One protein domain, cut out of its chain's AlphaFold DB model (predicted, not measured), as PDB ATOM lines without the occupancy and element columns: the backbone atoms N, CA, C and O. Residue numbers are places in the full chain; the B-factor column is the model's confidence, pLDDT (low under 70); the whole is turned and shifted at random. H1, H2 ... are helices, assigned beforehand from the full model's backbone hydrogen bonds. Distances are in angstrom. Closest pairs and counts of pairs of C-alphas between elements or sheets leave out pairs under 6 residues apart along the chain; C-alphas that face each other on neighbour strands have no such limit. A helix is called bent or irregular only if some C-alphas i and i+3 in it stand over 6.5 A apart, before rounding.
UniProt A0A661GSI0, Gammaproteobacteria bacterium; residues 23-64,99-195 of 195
ATOM      1  N   PRO A  23     161.296 115.527 202.090       95.06
ATOM      2  CA  PRO A  23     160.660 116.804 202.388       95.06
ATOM      3  C   PRO A  23     160.766 117.772 201.209       95.06
ATOM      4  O   PRO A  23     161.865 117.994 200.693       95.06
ATOM      5  N   ARG A  24     159.638 118.357 200.803       95.62
ATOM      6  CA  ARG A  24     159.604 119.339 199.721       95.62
ATOM      7  C   ARG A  24     160.153 120.683 200.192       95.62
ATOM      8  O   ARG A  24     159.777 121.183 201.255       95.62
ATOM      9  N   GLU A  25     161.012 121.281 199.374       96.69
ATOM     10  CA  GLU A  25     161.577 122.599 199.643       96.69
ATOM     11  C   GLU A  25     160.613 123.726 199.243       96.69
ATOM     12  O   GLU A  25     159.871 123.624 198.266       96.69
ATOM     13  N   LEU A  26     160.655 124.852 199.958       96.94
ATOM     14  CA  LEU A  26     159.784 126.001 199.674       96.94
ATOM     15  C   LEU A  26     159.990 126.582 198.266       96.94
ATOM     16  O   LEU A  26     159.032 127.015 197.629       96.94
ATOM     17  N   VAL A  27     161.214 126.523 197.733       97.50
ATOM     18  CA  VAL A  27     161.495 126.922 196.344       97.50
ATOM     19  C   VAL A  27     160.675 126.105 195.340       97.50
ATOM     20  O   VAL A  27     160.212 126.646 194.332       97.50
ATOM     21  N   GLU A  28     160.433 124.824 195.631       96.75
ATOM     22  CA  GLU A  28     159.606 123.944 194.804       96.75
ATOM     23  C   GLU A  28     158.120 124.309 194.940       96.75
ATOM     24  O   GLU A  28     157.394 124.291 193.945       96.75
ATOM     25  N   GLU A  29     157.675 124.716 196.137       96.50
ATOM     26  CA  GLU A  29     156.302 125.187 196.392       96.50
ATOM     27  C   GLU A  29     155.962 126.492 195.681       96.50
ATOM     28  O   GLU A  29     154.789 126.737 195.400       96.50
ATOM     29  N   ILE A  30     156.967 127.316 195.387       98.25
ATOM     30  CA  ILE A  30     156.808 128.561 194.634       98.25
ATOM     31  C   ILE A  30     156.899 128.288 193.126       98.25
ATOM     32  O   ILE A  30     156.016 128.681 192.355       98.25
ATOM     33  N   SER A  31     157.952 127.587 192.698       97.44
ATOM     34  CA  SER A  31     158.314 127.455 191.279       97.44
ATOM     35  C   SER A  31     157.327 126.602 190.482       97.44
ATOM     36  O   SER A  31     157.078 126.879 189.310       97.44
ATOM     37  N   ARG A  32     156.689 125.602 191.106       96.75
ATOM     38  CA  ARG A  32     155.750 124.697 190.414       96.75
ATOM     39  C   ARG A  32     154.522 125.390 189.806       96.75
ATOM     40  O   ARG A  32     153.850 124.799 188.962       96.75
ATOM     41  N   TRP A  33     154.205 126.607 190.245       98.00
ATOM     42  CA  TRP A  33     153.015 127.347 189.818       98.00
ATOM     43  C   TRP A  33     153.242 128.234 188.596       98.00
ATOM     44  O   TRP A  33     152.266 128.603 187.945       98.00
ATOM     45  N   GLU A  34     154.496 128.501 188.223       98.12
ATOM     46  CA  GLU A  34     154.854 129.250 187.012       98.12
ATOM     47  C   GLU A  34     154.171 128.725 185.740       98.12
ATOM     48  O   GLU A  34     153.422 129.473 185.103       98.12
ATOM     49  N   PRO A  35     154.279 127.430 185.382       98.25
ATOM     50  CA  PRO A  35     153.576 126.902 184.213       98.25
ATOM     51  C   PRO A  35     152.043 126.917 184.351       98.25
ATOM     52  O   PRO A  35     151.338 126.688 183.364       98.25
ATOM     53  N   ILE A  36     151.504 127.132 185.555       98.31
ATOM     54  CA  ILE A  36     150.063 127.167 185.815       98.31
ATOM     55  C   ILE A  36     149.518 128.578 185.601       98.31
ATOM     56  O   ILE A  36     148.602 128.728 184.792       98.31
ATOM     57  N   TYR A  37     150.087 129.609 186.234       97.69
ATOM     58  CA  TYR A  37     149.616 130.983 186.015       97.69
ATOM     59  C   TYR A  37     149.953 131.499 184.610       97.69
ATOM     60  O   TYR A  37     149.192 132.298 184.074       97.69
ATOM     61  N   ASN A  38     150.992 130.976 183.942       97.56
ATOM     62  CA  ASN A  38     151.279 131.291 182.531       97.56
ATOM     63  C   ASN A  38     150.164 130.843 181.566       97.56
ATOM     64  O   ASN A  38     150.170 131.188 180.387       97.56
ATOM     65  N   LYS A  39     149.186 130.068 182.051       96.69
ATOM     66  CA  LYS A  39     147.969 129.718 181.312       96.69
ATOM     67  C   LYS A  39     146.856 130.759 181.475       96.69
ATOM     68  O   LYS A  39     145.778 130.519 180.940       96.69
ATOM     69  N   ALA A  40     147.065 131.854 182.207       96.69
ATOM     70  CA  ALA A  40     146.077 132.919 182.349       96.69
ATOM     71  C   ALA A  40     145.603 133.430 180.977       96.69
ATOM     72  O   ALA A  40     146.361 133.459 180.009       96.69
ATOM     73  N   LEU A  41     144.327 133.815 180.896       95.00
ATOM     74  CA  LEU A  41     143.788 134.478 179.706       95.00
ATOM     75  C   LEU A  41     144.195 135.952 179.642       95.00
ATOM     76  O   LEU A  41     144.407 136.468 178.550       95.00
ATOM     77  N   GLU A  42     144.322 136.597 180.802       96.06
ATOM     78  CA  GLU A  42     144.730 137.993 180.927       96.06
ATOM     79  C   GLU A  42     146.250 138.077 181.151       96.06
ATOM     80  O   GLU A  42     146.735 137.580 182.175       96.06
ATOM     81  N   PRO A  43     147.026 138.719 180.254       97.12
ATOM     82  CA  PRO A  43     148.477 138.850 180.418       97.12
ATOM     83  C   PRO A  43     148.883 139.550 181.722       97.12
ATOM     84  O   PRO A  43     149.843 139.146 182.375       97.12
ATOM     85  N   SER A  44     148.100 140.542 182.155       98.06
ATOM     86  CA  SER A  44     148.353 141.294 183.389       98.06
ATOM     87  C   SER A  44     148.296 140.426 184.651       98.06
ATOM     88  O   SER A  44     148.986 140.724 185.627       98.06
ATOM     89  N   TRP A  45     147.521 139.336 184.649       98.25
ATOM     90  CA  TRP A  45     147.482 138.396 185.774       98.25
ATOM     91  C   TRP A  45     148.766 137.579 185.856       98.25
ATOM     92  O   TRP A  45     149.311 137.422 186.944       98.25
ATOM     93  N   ALA A  46     149.275 137.102 184.715       98.38
ATOM     94  CA  ALA A  46     150.540 136.375 184.669       98.38
ATOM     95  C   ALA A  46     151.718 137.272 185.087       98.38
ATOM     96  O   ALA A  46     152.564 136.842 185.867       98.38
ATOM     97  N   GLU A  47     151.736 138.537 184.657       98.56
ATOM     98  CA  GLU A  47     152.746 139.514 185.089       98.56
ATOM     99  C   GLU A  47     152.695 139.790 186.599       98.56
ATOM    100  O   GLU A  47     153.735 139.873 187.255       98.56
ATOM    101  N   ALA A  48     151.495 139.946 187.170       98.62
ATOM    102  CA  ALA A  48     151.327 140.145 188.609       98.62
ATOM    103  C   ALA A  48     151.753 138.901 189.409       98.62
ATOM    104  O   ALA A  48     152.446 139.033 190.421       98.62
ATOM    105  N   ALA A  49     151.396 137.707 188.927       98.69
ATOM    106  CA  ALA A  49     151.809 136.440 189.516       98.69
ATOM    107  C   ALA A  49     153.333 136.266 189.482       98.69
ATOM    108  O   ALA A  49     153.916 135.877 190.491       98.69
ATOM    109  N   ASP A  50     153.989 136.600 188.367       98.69
ATOM    110  CA  ASP A  50     155.443 136.484 188.238       98.69
ATOM    111  C   ASP A  50     156.185 137.475 189.147       98.69
ATOM    112  O   ASP A  50     157.121 137.090 189.852       98.69
ATOM    113  N   LYS A  51     155.709 138.723 189.250       98.75
ATOM    114  CA  LYS A  51     156.242 139.697 190.223       98.75
ATOM    115  C   LYS A  51     156.143 139.175 191.657       98.75
ATOM    116  O   LYS A  51     157.110 139.277 192.414       98.75
ATOM    117  N   LEU A  52     154.996 138.603 192.027       98.81
ATOM    118  CA  LEU A  52     154.798 138.004 193.346       98.81
ATOM    119  C   LEU A  52     155.688 136.776 193.558       98.81
ATOM    120  O   LEU A  52     156.307 136.658 194.612       98.81
ATOM    121  N   ARG A  53     155.828 135.911 192.550       98.81
ATOM    122  CA  ARG A  53     156.728 134.751 192.575       98.81
ATOM    123  C   ARG A  53     158.169 135.167 192.865       98.81
ATOM    124  O   ARG A  53     158.800 134.593 193.750       98.81
ATOM    125  N   LEU A  54     158.683 136.173 192.156       98.69
ATOM    126  CA  LEU A  54     160.043 136.685 192.353       98.69
ATOM    127  C   LEU A  54     160.229 137.278 193.755       98.69
ATOM    128  O   LEU A  54     161.243 137.013 194.400       98.69
ATOM    129  N   LYS A  55     159.243 138.030 194.256       98.81
ATOM    130  CA  LYS A  55     159.272 138.573 195.621       98.81
ATOM    131  C   LYS A  55     159.249 137.462 196.676       98.81
ATOM    132  O   LYS A  55     160.049 137.522 197.608       98.81
ATOM    133  N   LEU A  56     158.401 136.442 196.519       98.75
ATOM    134  CA  LEU A  56     158.355 135.270 197.403       98.75
ATOM    135  C   LEU A  56     159.710 134.554 197.435       98.75
ATOM    136  O   LEU A  56     160.231 134.298 198.515       98.75
ATOM    137  N   LEU A  57     160.322 134.304 196.271       98.44
ATOM    138  CA  LEU A  57     161.654 133.692 196.186       98.44
ATOM    139  C   LEU A  57     162.727 134.533 196.894       98.44
ATOM    140  O   LEU A  57     163.580 133.978 197.581       98.44
ATOM    141  N   ALA A  58     162.675 135.858 196.750       98.31
ATOM    142  CA  ALA A  58     163.654 136.772 197.339       98.31
ATOM    143  C   ALA A  58     163.501 136.965 198.860       98.31
ATOM    144  O   ALA A  58     164.454 137.376 199.516       98.31
ATOM    145  N   THR A  59     162.315 136.701 199.413       98.12
ATOM    146  CA  THR A  59     161.971 136.953 200.829       98.12
ATOM    147  C   THR A  59     161.663 135.679 201.610       98.12
ATOM    148  O   THR A  59     161.174 135.743 202.731       98.12
ATOM    149  N   MET A  60     161.920 134.515 201.012       96.31
ATOM    150  CA  MET A  60     161.577 133.222 201.586       96.31
ATOM    151  C   MET A  60     162.236 133.015 202.962       96.31
ATOM    152  O   MET A  60     163.445 133.230 203.089       96.31
ATOM    153  N   PRO A  61     161.486 132.537 203.971       96.06
ATOM    154  CA  PRO A  61     162.040 132.205 205.278       96.06
ATOM    155  C   PRO A  61     163.175 131.184 205.172       96.06
ATOM    156  O   PRO A  61     163.075 130.193 204.444       96.06
ATOM    157  N   SER A  62     164.253 131.404 205.926       87.94
ATOM    158  CA  SER A  62     165.449 130.550 205.888       87.94
ATOM    159  C   SER A  62     165.229 129.184 206.541       87.94
ATOM    160  O   SER A  62     165.780 128.181 206.088       87.94
ATOM    161  N   THR A  63     164.411 129.124 207.594       87.75
ATOM    162  CA  THR A  63     164.123 127.895 208.339       87.75
ATOM    163  C   THR A  63     162.672 127.861 208.773       87.75
ATOM    164  O   THR A  63     162.193 128.810 209.385       87.75
ATOM    165  N   THR A  64     161.988 126.745 208.523       93.81
ATOM    166  CA  THR A  64     160.606 126.542 208.976       93.81
ATOM    167  C   THR A  64     160.432 125.146 209.573       93.81
ATOM    168  O   THR A  64     161.143 124.221 209.158       93.81
ATOM    169  N   VAL A  99     155.252 122.993 207.566       98.06
ATOM    170  CA  VAL A  99     153.900 122.903 208.149       98.06
ATOM    171  C   VAL A  99     153.164 124.242 208.147       98.06
ATOM    172  O   VAL A  99     151.947 124.303 208.290       98.06
ATOM    173  N   LEU A 100     153.892 125.343 207.948       98.44
ATOM    174  CA  LEU A 100     153.307 126.679 207.923       98.44
ATOM    175  C   LEU A 100     152.442 126.928 206.675       98.44
ATOM    176  O   LEU A 100     151.647 127.864 206.664       98.44
ATOM    177  N   LEU A 101     152.541 126.061 205.661       98.50
ATOM    178  CA  LEU A 101     151.714 126.100 204.452       98.50
ATOM    179  C   LEU A 101     150.218 125.965 204.774       98.50
ATOM    180  O   LEU A 101     149.419 126.740 204.254       98.50
ATOM    181  N   ASP A 102     149.841 125.044 205.665       98.50
ATOM    182  CA  ASP A 102     148.428 124.813 205.993       98.50
ATOM    183  C   ASP A 102     147.826 125.971 206.798       98.50
ATOM    184  O   ASP A 102     146.712 126.408 206.520       98.50
ATOM    185  N   ILE A 103     148.551 126.521 207.782       98.19
ATOM    186  CA  ILE A 103     148.038 127.671 208.544       98.19
ATOM    187  C   ILE A 103     148.018 128.945 207.691       98.19
ATOM    188  O   ILE A 103     147.060 129.711 207.784       98.19
ATOM    189  N   GLY A 104     149.008 129.141 206.811       98.31
ATOM    190  CA  GLY A 104     149.011 130.243 205.847       98.31
ATOM    191  C   GLY A 104     147.787 130.199 204.932       98.31
ATOM    192  O   GLY A 104     147.150 131.228 204.711       98.31
ATOM    193  N   TRP A 105     147.396 129.001 204.487       98.12
ATOM    194  CA  TRP A 105     146.162 128.780 203.734       98.12
ATOM    195  C   TRP A 105     144.912 129.181 204.526       98.12
ATOM    196  O   TRP A 105     144.097 129.963 204.037       98.12
ATOM    197  N   VAL A 106     144.781 128.730 205.780       97.12
ATOM    198  CA  VAL A 106     143.639 129.088 206.644       97.12
ATOM    199  C   VAL A 106     143.564 130.597 206.892       97.12
ATOM    200  O   VAL A 106     142.480 131.177 206.813       97.12
ATOM    201  N   MET A 107     144.700 131.240 207.170       97.94
ATOM    202  CA  MET A 107     144.786 132.690 207.363       97.94
ATOM    203  C   MET A 107     144.342 133.443 206.107       97.94
ATOM    204  O   MET A 107     143.540 134.369 206.199       97.94
ATOM    205  N   PHE A 108     144.805 133.009 204.934       97.75
ATOM    206  CA  PHE A 108     144.421 133.586 203.647       97.75
ATOM    207  C   PHE A 108     142.914 133.449 203.382       97.75
ATOM    208  O   PHE A 108     142.254 134.427 203.025       97.75
ATOM    209  N   CYS A 109     142.341 132.269 203.623       95.31
ATOM    210  CA  CYS A 109     140.904 132.045 203.476       95.31
ATOM    211  C   CYS A 109     140.059 132.891 204.440       95.31
ATOM    212  O   CYS A 109     138.932 133.238 204.103       95.31
ATOM    213  N   ALA A 110     140.572 133.226 205.627       95.38
ATOM    214  CA  ALA A 110     139.870 134.070 206.596       95.38
ATOM    215  C   ALA A 110     140.024 135.578 206.323       95.38
ATOM    216  O   ALA A 110     139.192 136.377 206.767       95.38
ATOM    217  N   ASP A 111     141.068 135.988 205.601       96.44
ATOM    218  CA  ASP A 111     141.367 137.394 205.354       96.44
ATOM    219  C   ASP A 111     140.472 137.993 204.267       96.44
ATOM    220  O   ASP A 111     140.716 137.883 203.065       96.44
ATOM    221  N   LYS A 112     139.445 138.710 204.717       95.94
ATOM    222  CA  LYS A 112     138.445 139.390 203.887       95.94
ATOM    223  C   LYS A 112     139.017 140.381 202.867       95.94
ATOM    224  O   LYS A 112     138.287 140.714 201.935       95.94
ATOM    225  N   ASN A 113     140.254 140.856 203.018       95.88
ATOM    226  CA  ASN A 113     140.866 141.793 202.068       95.88
ATOM    227  C   ASN A 113     141.186 141.131 200.722       95.88
ATOM    228  O   ASN A 113     141.126 141.786 199.681       95.88
ATOM    229  N   PHE A 114     141.457 139.824 200.730       97.19
ATOM    230  CA  PHE A 114     141.783 139.062 199.526       97.19
ATOM    231  C   PHE A 114     140.574 138.817 198.616       97.19
ATOM    232  O   PHE A 114     140.747 138.508 197.440       97.19
ATOM    233  N   TRP A 115     139.353 138.975 199.132       96.50
ATOM    234  CA  TRP A 115     138.127 138.551 198.461       96.50
ATOM    235  C   TRP A 115     137.292 139.748 197.991       96.50
ATOM    236  O   TRP A 115     137.328 140.841 198.564       96.50
ATOM    237  N   THR A 116     136.537 139.558 196.911       96.06
ATOM    238  CA  THR A 116     135.475 140.492 196.507       96.06
ATOM    239  C   THR A 116     134.225 140.251 197.352       96.06
ATOM    240  O   THR A 116     134.097 139.206 197.984       96.06
ATOM    241  N   ASP A 117     133.292 141.206 197.383       93.88
ATOM    242  CA  ASP A 117     132.114 141.096 198.253       93.88
ATOM    243  C   ASP A 117     131.186 139.923 197.878       93.88
ATOM    244  O   ASP A 117     130.538 139.368 198.760       93.88
ATOM    245  N   ASN A 118     131.192 139.484 196.613       92.88
ATOM    246  CA  ASN A 118     130.373 138.362 196.132       92.88
ATOM    247  C   ASN A 118     130.804 137.001 196.693       92.88
ATOM    248  O   ASN A 118     129.962 136.136 196.922       92.88
ATOM    249  N   ILE A 119     132.108 136.799 196.906       93.25
ATOM    250  CA  ILE A 119     132.684 135.525 197.373       93.25
ATOM    251  C   ILE A 119     133.446 135.689 198.689       93.25
ATOM    252  O   ILE A 119     134.346 134.918 199.017       93.25
ATOM    253  N   LYS A 120     133.102 136.731 199.448       93.06
ATOM    254  CA  LYS A 120     133.762 137.068 200.704       93.06
ATOM    255  C   LYS A 120     133.489 136.000 201.766       93.06
ATOM    256  O   LYS A 120     132.330 135.633 201.973       93.06
ATOM    257  N   PRO A 121     134.508 135.552 202.514       89.50
ATOM    258  CA  PRO A 121     134.319 134.575 203.574       89.50
ATOM    259  C   PRO A 121     133.481 135.157 204.722       89.50
ATOM    260  O   PRO A 121     133.766 136.235 205.259       89.50
ATOM    261  N   CYS A 122     132.461 134.409 205.150       90.00
ATOM    262  CA  CYS A 122     131.698 134.705 206.363       90.00
ATOM    263  C   CYS A 122     132.419 134.117 207.583       90.00
ATOM    264  O   CYS A 122     132.069 133.054 208.090       90.00
ATOM    265  N   VAL A 123     133.484 134.794 208.010       86.88
ATOM    266  CA  VAL A 123     134.346 134.345 209.110       86.88
ATOM    267  C   VAL A 123     134.416 135.442 210.185       86.88
ATOM    268  O   VAL A 123     134.656 136.608 209.841       86.88
ATOM    269  N   PRO A 124     134.162 135.122 211.472       87.62
ATOM    270  CA  PRO A 124     134.155 136.103 212.559       87.62
ATOM    271  C   PRO A 124     135.535 136.342 213.194       87.62
ATOM    272  O   PRO A 124     135.630 137.169 214.090       87.62
ATOM    273  N   ILE A 125     136.576 135.630 212.753       92.31
ATOM    274  CA  ILE A 125     137.931 135.679 213.314       92.31
ATOM    275  C   ILE A 125     138.914 136.321 212.330       92.31
ATOM    276  O   ILE A 125     138.806 136.114 211.116       92.31
ATOM    277  N   LEU A 126     139.864 137.101 212.842       94.75
ATOM    278  CA  LEU A 126     140.907 137.737 212.042       94.75
ATOM    279  C   LEU A 126     142.085 136.780 211.773       94.75
ATOM    280  O   LEU A 126     142.387 135.913 212.597       94.75
ATOM    281  N   PRO A 127     142.828 136.967 210.665       95.88
ATOM    282  CA  PRO A 127     144.037 136.189 210.377       95.88
ATOM    283  C   PRO A 127     145.078 136.223 211.504       95.88
ATOM    284  O   PRO A 127     145.709 135.208 211.782       95.88
ATOM    285  N   ALA A 128     145.229 137.365 212.184       96.31
ATOM    286  CA  ALA A 128     146.147 137.507 213.315       96.31
ATOM    287  C   ALA A 128     145.735 136.642 214.518       96.31
ATOM    288  O   ALA A 128     146.575 135.985 215.119       96.31
ATOM    289  N   GLU A 129     144.437 136.553 214.819       97.44
ATOM    290  CA  GLU A 129     143.938 135.698 215.903       97.44
ATOM    291  C   GLU A 129     144.141 134.208 215.578       97.44
ATOM    292  O   GLU A 129     144.503 133.416 216.447       97.44
ATOM    293  N   LEU A 130     143.968 133.815 214.309       97.31
ATOM    294  CA  LEU A 130     144.287 132.459 213.845       97.31
ATOM    295  C   LEU A 130     145.780 132.141 213.994       97.31
ATOM    296  O   LEU A 130     146.129 131.039 214.427       97.31
ATOM    297  N   ALA A 131     146.647 133.101 213.659       97.88
ATOM    298  CA  ALA A 131     148.088 132.986 213.845       97.88
ATOM    299  C   ALA A 131     148.451 132.817 215.328       97.88
ATOM    300  O   ALA A 131     149.245 131.938 215.662       97.88
ATOM    301  N   ASP A 132     147.840 133.595 216.223       98.00
ATOM    302  CA  ASP A 132     148.074 133.508 217.667       98.00
ATOM    303  C   ASP A 132     147.668 132.143 218.233       98.00
ATOM    304  O   ASP A 132     148.467 131.504 218.922       98.00
ATOM    305  N   ILE A 133     146.476 131.648 217.887       97.75
ATOM    306  CA  ILE A 133     146.002 130.314 218.295       97.75
ATOM    307  C   ILE A 133     146.979 129.228 217.831       97.75
ATOM    308  O   ILE A 133     147.342 128.330 218.595       97.75
ATOM    309  N   TYR A 134     147.419 129.306 216.575       98.31
ATOM    310  CA  TYR A 134     148.334 128.323 216.010       98.31
ATOM    311  C   TYR A 134     149.717 128.365 216.677       98.31
ATOM    312  O   TYR A 134     150.241 127.316 217.052       98.31
ATOM    313  N   GLN A 135     150.291 129.554 216.882       98.06
ATOM    314  CA  GLN A 135     151.578 129.729 217.571       98.06
ATOM    315  C   GLN A 135     151.533 129.208 219.010       98.06
ATOM    316  O   GLN A 135     152.446 128.496 219.429       98.06
ATOM    317  N   GLN A 136     150.451 129.494 219.744       98.25
ATOM    318  CA  GLN A 136     150.234 128.957 221.089       98.25
ATOM    319  C   GLN A 136     150.219 127.425 221.079       98.25
ATOM    320  O   GLN A 136     150.911 126.802 221.884       98.25
ATOM    321  N   GLY A 137     149.497 126.810 220.139       98.06
ATOM    322  CA  GLY A 137     149.461 125.353 220.012       98.06
ATOM    323  C   GLY A 137     150.786 124.735 219.551       98.06
ATOM    324  O   GLY A 137     151.081 123.600 219.919       98.06
ATOM    325  N   MET A 138     151.600 125.469 218.786       97.69
ATOM    326  CA  MET A 138     152.965 125.073 218.407       97.69
ATOM    327  C   MET A 138     154.001 125.317 219.514       97.69
ATOM    328  O   MET A 138     155.119 124.820 219.405       97.69
ATOM    329  N   GLY A 139     153.661 126.086 220.555       97.12
ATOM    330  CA  GLY A 139     154.559 126.411 221.665       97.12
ATOM    331  C   GLY A 139     155.761 127.282 221.279       97.12
ATOM    332  O   GLY A 139     156.747 127.309 222.013       97.12
ATOM    333  N   GLN A 140     155.713 127.972 220.136       95.44
ATOM    334  CA  GLN A 140     156.812 128.803 219.631       95.44
ATOM    335  C   GLN A 140     156.300 129.990 218.810       95.44
ATOM    336  O   GLN A 140     155.227 129.928 218.208       95.44
ATOM    337  N   SER A 141     157.098 131.059 218.762       95.44
ATOM    338  CA  SER A 141     156.854 132.206 217.880       95.44
ATOM    339  C   SER A 141     157.221 131.860 216.437       95.44
ATOM    340  O   SER A 141     158.246 131.224 216.188       95.44
ATOM    341  N   LEU A 142     156.381 132.276 215.492       96.56
ATOM    342  CA  LEU A 142     156.501 131.995 214.064       96.56
ATOM    343  C   LEU A 142     156.299 133.312 213.292       96.56
ATOM    344  O   LEU A 142     155.195 133.589 212.823       96.56
ATOM    345  N   PRO A 143     157.343 134.150 213.165       94.44
ATOM    346  CA  PRO A 143     157.204 135.505 212.624       94.44
ATOM    347  C   PRO A 143     156.810 135.535 211.140       94.44
ATOM    348  O   PRO A 143     156.225 136.508 210.677       94.44
ATOM    349  N   ASP A 144     157.079 134.459 210.399       96.00
ATOM    350  CA  ASP A 144     156.896 134.408 208.947       96.00
ATOM    351  C   ASP A 144     155.480 134.003 208.496       96.00
ATOM    352  O   ASP A 144     155.252 133.774 207.311       96.00
ATOM    353  N   LEU A 145     154.497 133.886 209.398       97.88
ATOM    354  CA  LEU A 145     153.155 133.384 209.046       97.88
ATOM    355  C   LEU A 145     152.453 134.205 207.949       97.88
ATOM    356  O   LEU A 145     151.767 133.638 207.098       97.88
ATOM    357  N   GLN A 146     152.674 135.521 207.909       98.12
ATOM    358  CA  GLN A 146     152.151 136.382 206.838       98.12
ATOM    359  C   GLN A 146     152.785 136.076 205.473       98.12
ATOM    360  O   GLN A 146     152.105 136.158 204.450       98.12
ATOM    361  N   TRP A 147     154.047 135.638 205.440       98.69
ATOM    362  CA  TRP A 147     154.691 135.184 204.207       98.69
ATOM    363  C   TRP A 147     153.988 133.937 203.648       98.69
ATOM    364  O   TRP A 147     153.718 133.848 202.451       98.69
ATOM    365  N   PHE A 148     153.600 132.998 204.518       98.75
ATOM    366  CA  PHE A 148     152.830 131.811 204.119       98.75
ATOM    367  C   PHE A 148     151.405 132.151 203.676       98.75
ATOM    368  O   PHE A 148     150.889 131.528 202.749       98.75
ATOM    369  N   GLN A 149     150.790 133.165 204.285       98.62
ATOM    370  CA  GLN A 149     149.514 133.714 203.827       98.62
ATOM    371  C   GLN A 149     149.629 134.300 202.407       98.62
ATOM    372  O   GLN A 149     148.784 134.028 201.552       98.62
ATOM    373  N   ALA A 150     150.700 135.047 202.117       98.81
ATOM    374  CA  ALA A 150     150.978 135.558 200.774       98.81
ATOM    375  C   ALA A 150     151.232 134.426 199.761       98.81
ATOM    376  O   ALA A 150     150.741 134.482 198.629       98.81
ATOM    377  N   LEU A 151     151.951 133.375 200.168       98.81
ATOM    378  CA  LEU A 151     152.170 132.190 199.340       98.81
ATOM    379  C   LEU A 151     150.843 131.490 199.001       98.81
ATOM    380  O   LEU A 151     150.622 131.158 197.840       98.81
ATOM    381  N   ALA A 152     149.937 131.318 199.965       98.75
ATOM    382  CA  ALA A 152     148.616 130.733 199.722       98.75
ATOM    383  C   ALA A 152     147.809 131.526 198.674       98.75
ATOM    384  O   ALA A 152     147.261 130.943 197.735       98.75
ATOM    385  N   ALA A 153     147.815 132.859 198.772       98.69
ATOM    386  CA  ALA A 153     147.166 133.734 197.796       98.69
ATOM    387  C   ALA A 153     147.769 133.604 196.386       98.69
ATOM    388  O   ALA A 153     147.035 133.528 195.397       98.69
ATOM    389  N   TYR A 154     149.101 133.524 196.281       98.81
ATOM    390  CA  TYR A 154     149.793 133.258 195.016       98.81
ATOM    391  C   TYR A 154     149.338 131.934 194.385       98.81
ATOM    392  O   TYR A 154     149.017 131.888 193.191       98.81
ATOM    393  N   GLN A 155     149.260 130.873 195.190       98.69
ATOM    394  CA  GLN A 155     148.866 129.539 194.743       98.69
ATOM    395  C   GLN A 155     147.410 129.511 194.265       98.69
ATOM    396  O   GLN A 155     147.149 129.069 193.141       98.69
ATOM    397  N   LEU A 156     146.465 130.055 195.045       98.25
ATOM    398  CA  LEU A 156     145.064 130.113 194.617       98.25
ATOM    399  C   LEU A 156     144.873 131.021 193.396       98.25
ATOM    400  O   LEU A 156     144.100 130.680 192.504       98.25
ATOM    401  N   GLY A 157     145.619 132.124 193.290       98.44
ATOM    402  CA  GLY A 157     145.622 132.957 192.087       98.44
ATOM    403  C   GLY A 157     146.043 132.178 190.839       98.44
ATOM    404  O   GLY A 157     145.384 132.270 189.800       98.44
ATOM    405  N   ALA A 158     147.091 131.352 190.928       98.50
ATOM    406  CA  ALA A 158     147.517 130.498 189.817       98.50
ATOM    407  C   ALA A 158     146.453 129.440 189.454       98.50
ATOM    408  O   ALA A 158     146.161 129.235 188.271       98.50
ATOM    409  N   ILE A 159     145.827 128.807 190.455       98.12
ATOM    410  CA  ILE A 159     144.701 127.874 190.262       98.12
ATOM    411  C   ILE A 159     143.536 128.575 189.554       98.12
ATOM    412  O   ILE A 159     142.981 128.030 188.595       98.12
ATOM    413  N   ALA A 160     143.180 129.781 189.995       98.06
ATOM    414  CA  ALA A 160     142.111 130.573 189.406       98.06
ATOM    415  C   ALA A 160     142.433 130.950 187.953       98.06
ATOM    416  O   ALA A 160     141.590 130.741 187.086       98.06
ATOM    417  N   CYS A 161     143.664 131.377 187.643       98.19
ATOM    418  CA  CYS A 161     144.103 131.635 186.264       98.19
ATOM    419  C   CYS A 161     143.825 130.442 185.334       98.19
ATOM    420  O   CYS A 161     143.264 130.604 184.245       98.19
ATOM    421  N   LEU A 162     144.186 129.230 185.771       98.25
ATOM    422  CA  LEU A 162     143.938 128.014 185.003       98.25
ATOM    423  C   LEU A 162     142.440 127.721 184.868       98.25
ATOM    424  O   LEU A 162     141.974 127.455 183.759       98.25
ATOM    425  N   ASN A 163     141.687 127.743 185.965       98.31
ATOM    426  CA  ASN A 163     140.287 127.323 185.935       98.31
ATOM    427  C   ASN A 163     139.368 128.337 185.242       98.31
ATOM    428  O   ASN A 163     138.483 127.917 184.500       98.31
ATOM    429  N   VAL A 164     139.649 129.640 185.342       98.31
ATOM    430  CA  VAL A 164     139.005 130.678 184.517       98.31
ATOM    431  C   VAL A 164     139.185 130.360 183.035       98.31
ATOM    432  O   VAL A 164     138.222 130.377 182.266       98.31
ATOM    433  N   ARG A 165     140.406 129.994 182.620       98.25
ATOM    434  CA  ARG A 165     140.654 129.573 181.237       98.25
ATOM    435  C   ARG A 165     139.828 128.340 180.868       98.25
ATOM    436  O   ARG A 165     139.233 128.324 179.792       98.25
ATOM    437  N   LEU A 166     139.825 127.303 181.707       98.38
ATOM    438  CA  LEU A 166     139.088 126.061 181.437       98.38
ATOM    439  C   LEU A 166     137.573 126.306 181.330       98.38
ATOM    440  O   LEU A 166     136.939 125.747 180.430       98.38
ATOM    441  N   HIS A 167     137.020 127.169 182.186       98.25
ATOM    442  CA  HIS A 167     135.621 127.592 182.151       98.25
ATOM    443  C   HIS A 167     135.291 128.336 180.857       98.25
ATOM    444  O   HIS A 167     134.448 127.878 180.082       98.25
ATOM    445  N   ARG A 168     136.013 129.422 180.558       97.94
ATOM    446  CA  ARG A 168     135.757 130.261 179.373       97.94
ATOM    447  C   ARG A 168     135.981 129.518 178.052       97.94
ATOM    448  O   ARG A 168     135.298 129.792 177.068       97.94
ATOM    449  N   LYS A 169     136.881 128.526 178.027       97.88
ATOM    450  CA  LYS A 169     137.078 127.616 176.878       97.88
ATOM    451  C   LYS A 169     136.085 126.450 176.822       97.88
ATOM    452  O   LYS A 169     136.213 125.607 175.938       97.88
ATOM    453  N   LYS A 170     135.116 126.379 177.741       97.75
ATOM    454  CA  LYS A 170     134.110 125.307 177.843       97.75
ATOM    455  C   LYS A 170     134.704 123.900 178.009       97.75
ATOM    456  O   LYS A 170     134.069 122.914 177.660       97.75
ATOM    457  N   GLN A 171     135.916 123.805 178.554       97.94
ATOM    458  CA  GLN A 171     136.579 122.532 178.858       97.94
ATOM    459  C   GLN A 171     136.145 121.986 180.223       97.94
ATOM    460  O   GLN A 171     136.054 120.776 180.405       97.94
ATOM    461  N   ARG A 172     135.855 122.881 181.174       97.06
ATOM    462  CA  ARG A 172     135.266 122.564 182.481       97.06
ATOM    463  C   ARG A 172     134.393 123.735 182.914       97.06
ATOM    464  O   ARG A 172     134.896 124.724 183.436       97.06
ATOM    465  N   VAL A 173     133.100 123.657 182.619       97.25
ATOM    466  CA  VAL A 173     132.171 124.770 182.852       97.25
ATOM    467  C   VAL A 173     131.777 124.823 184.324       97.25
ATOM    468  O   VAL A 173     131.023 123.981 184.792       97.25
ATOM    469  N   ASP A 174     132.262 125.841 185.026       97.62
ATOM    470  CA  ASP A 174     131.796 126.217 186.360       97.62
ATOM    471  C   ASP A 174     131.736 127.759 186.484       97.62
ATOM    472  O   ASP A 174     132.788 128.403 186.438       97.62
ATOM    473  N   PRO A 175     130.533 128.366 186.574       96.75
ATOM    474  CA  PRO A 175     130.361 129.823 186.636       96.75
ATOM    475  C   PRO A 175     131.047 130.503 187.826       96.75
ATOM    476  O   PRO A 175     131.323 131.697 187.746       96.75
ATOM    477  N   MET A 176     131.372 129.767 188.897       95.81
ATOM    478  CA  MET A 176     132.106 130.307 190.049       95.81
ATOM    479  C   MET A 176     133.442 130.934 189.627       95.81
ATOM    480  O   MET A 176     133.905 131.905 190.226       95.81
ATOM    481  N   TRP A 177     134.058 130.429 188.553       97.19
ATOM    482  CA  TRP A 177     135.325 130.974 188.074       97.19
ATOM    483  C   TRP A 177     135.211 132.400 187.527       97.19
ATOM    484  O   TRP A 177     136.215 133.103 187.524       97.19
ATOM    485  N   GLU A 178     134.027 132.886 187.153       97.38
ATOM    486  CA  GLU A 178     133.851 134.301 186.789       97.38
ATOM    487  C   GLU A 178     133.892 135.238 188.010       97.38
ATOM    488  O   GLU A 178     134.354 136.376 187.903       97.38
ATOM    489  N   GLU A 179     133.511 134.757 189.196       96.81
ATOM    490  CA  GLU A 179     133.712 135.499 190.448       96.81
ATOM    491  C   GLU A 179     135.194 135.502 190.851       96.81
ATOM    492  O   GLU A 179     135.766 136.532 191.228       96.81
ATOM    493  N   PHE A 180     135.872 134.361 190.687       96.38
ATOM    494  CA  PHE A 180     137.321 134.285 190.885       96.38
ATOM    495  C   PHE A 180     138.089 135.174 189.908       96.38
ATOM    496  O   PHE A 180     139.050 135.816 190.324       96.38
ATOM    497  N   ALA A 181     137.660 135.282 188.648       97.06
ATOM    498  CA  ALA A 181     138.275 136.168 187.658       97.06
ATOM    499  C   ALA A 181     138.348 137.626 188.143       97.06
ATOM    500  O   ALA A 181     139.365 138.293 187.959       97.06
ATOM    501  N   GLN A 182     137.305 138.109 188.820       95.19
ATOM    502  CA  GLN A 182     137.273 139.456 189.404       95.19
ATOM    503  C   GLN A 182     138.167 139.589 190.647       95.19
ATOM    504  O   GLN A 182     138.550 140.694 191.034       95.19
ATOM    505  N   THR A 183     138.507 138.464 191.271       96.94
ATOM    506  CA  THR A 183     139.227 138.400 192.546       96.94
ATOM    507  C   THR A 183     140.733 138.185 192.362       96.94
ATOM    508  O   THR A 183     141.511 138.698 193.161       96.94
ATOM    509  N   VAL A 184     141.175 137.526 191.281       97.62
ATOM    510  CA  VAL A 184     142.601 137.247 190.994       97.62
ATOM    511  C   VAL A 184     143.519 138.467 191.178       97.62
ATOM    512  O   VAL A 184     144.535 138.325 191.863       97.62
ATOM    513  N   PRO A 185     143.200 139.675 190.664       97.00
ATOM    514  CA  PRO A 185     144.055 140.841 190.885       97.00
ATOM    515  C   PRO A 185     144.245 141.188 192.367       97.00
ATOM    516  O   PRO A 185     145.348 141.569 192.759       97.00
ATOM    517  N   ARG A 186     143.198 141.016 193.194       97.56
ATOM    518  CA  ARG A 186     143.260 141.253 194.645       97.56
ATOM    519  C   ARG A 186     144.165 140.249 195.337       97.56
ATOM    520  O   ARG A 186     144.934 140.647 196.206       97.56
ATOM    521  N   PHE A 187     144.137 138.979 194.923       98.56
ATOM    522  CA  PHE A 187     145.032 137.972 195.493       98.56
ATOM    523  C   PHE A 187     146.493 138.388 195.389       98.56
ATOM    524  O   PHE A 187     147.219 138.345 196.379       98.56
ATOM    525  N   TYR A 188     146.908 138.858 194.216       98.50
ATOM    526  CA  TYR A 188     148.288 139.273 194.008       98.50
ATOM    527  C   TYR A 188     148.614 140.618 194.666       98.50
ATOM    528  O   TYR A 188     149.696 140.762 195.238       98.50
ATOM    529  N   SER A 189     147.700 141.596 194.626       98.38
ATOM    530  CA  SER A 189     147.954 142.916 195.216       98.38
ATOM    531  C   SER A 189     148.004 142.890 196.741       98.38
ATOM    532  O   SER A 189     148.872 143.537 197.318       98.38
ATOM    533  N   GLU A 190     147.103 142.155 197.398       98.56
ATOM    534  CA  GLU A 190     147.097 142.041 198.859       98.56
ATOM    535  C   GLU A 190     148.258 141.179 199.357       98.56
ATOM    536  O   GLU A 190     148.915 141.558 200.324       98.56
ATOM    537  N   ALA A 191     148.600 140.092 198.654       98.75
ATOM    538  CA  ALA A 191     149.768 139.277 198.992       98.75
ATOM    539  C   ALA A 191     151.064 140.094 198.963       98.75
ATOM    540  O   ALA A 191     151.909 139.940 199.837       98.75
ATOM    541  N   MET A 192     151.206 141.003 197.995       98.56
ATOM    542  CA  MET A 192     152.387 141.859 197.896       98.56
ATOM    543  C   MET A 192     152.537 142.819 199.085       98.56
ATOM    544  O   MET A 192     153.650 143.208 199.404       98.56
ATOM    545  N   LYS A 193     151.445 143.194 199.767       98.38
ATOM    546  CA  LYS A 193     151.507 144.049 200.968       98.38
ATOM    547  C   LYS A 193     152.003 143.302 202.207       98.38
ATOM    548  O   LYS A 193     152.377 143.949 203.180       98.38
ATOM    549  N   LEU A 194     151.971 141.969 202.180       98.00
ATOM    550  CA  LEU A 194     152.442 141.111 203.268       98.00
ATOM    551  C   LEU A 194     153.949 140.793 203.178       98.00
ATOM    552  O   LEU A 194     154.473 140.168 204.097       98.00
ATOM    553  N   LEU A 195     154.631 141.183 202.088       96.62
ATOM    554  CA  LEU A 195     156.025 140.824 201.763       96.62
ATOM    555  C   LEU A 195     156.942 142.047 201.621       96.62
ATOM    556  O   LEU A 195     158.156 141.930 201.911       96.62
TER     557      LEU A 195
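This is residues 23 to 64 and 99 to 195 of the 195 residues of a protein of Gammaproteobacteria bacterium (UniProt A0A661GSI0). Three helices, H3, the long H6 and the kinked H7, pack on one another as an up-and-down bundle, their centres making a triangle. The short helices H1 and H2 follow one another along the side of the H3 and H6 pair away from H7, and the hairpin of H4 and H5 packs through H4 on the first part of H6, with a wide loop, residues 111 to 126, between its two helices. The printed part has 139 residues with seven named helices, H1 to H7 in chain order, and no named strand; the class is all helix. It is compact, with a radius of gyration of the C-alphas of 15.1 A, and spans 48 by 33 by 25 A.

H6, residues 145 to 168, is the longest helix at 34.5 A and begins at C-alpha 145, (153.155, 133.384, 209.046). H7, residues 176 to 193, measures 26.2 A and ends at C-alpha 193, (151.507, 144.049, 200.968). H7 has a kink of 44 degrees near residue 183 and is irregular: C-alphas 182 and 185 are 7.1 A apart. H3, residues 43 to 59, measures 24.5 A. H1 is residues 26 to 31, beginning at C-alpha 26, (159.784, 126.001, 199.674), and H2 is residues 34 to 37. H4, residues 100 to 110, measures 15.4 A, and H5, residues 127 to 138, 16.4 A.

H6 and H3 are the hubs, touching four helices each. H6 and H7 form a helical hairpin at a shallow tilt of 29 degrees, opposite ways; their closest C-alphas, of Ala 150 and Ala 191, are 4.3 A apart. H3 touches H6, closest at the C-alphas of Ala 49 and Tyr 154, 6.7 A, at a shallow tilt of 23 degrees, opposite ways. H7, with residues 184 to 192 alone, touches H3 at a steep tilt of 38 degrees, only just past shallow; the closest C-alphas, of Ala 48 and Tyr 188, are 6.3 A apart. H2 touches residues 157 to 162 of H6, closest at the C-alphas of Tyr 37 and Ala 158, 4.4 A. H1 touches residues 53 to 57 of H3, closest at the C-alphas of Ile 30 and Arg 53, 6.5 A. H4 touches residues 145 to 153 of H6, closest at the C-alphas of Gly 104 and Gln 149, 4.0 A, at a steep tilt of 67 degrees, only just short of about perpendicular. H4 and H5 form a helical hairpin, closest at the C-alphas of Met 107 and Pro 127, 4.7 A. H5 and H7 are apart. Every O i to N i+4 pair is within hydrogen-bond range in H1, H3, H4, H5 and H6, against 10 of 14 in H7; H2 is too short for such a pair.

The C-alphas farthest apart, of Gly 139 and Lys 170, are 48.4 A apart. Residues 65 to 98 are not printed, and C-alphas 64 and 99 are 7.7 A apart across the cut. The link from H4 to H5 is long, 16 residues. Mean pLDDT of the printed part is 97.0, and no printed residue is under 70.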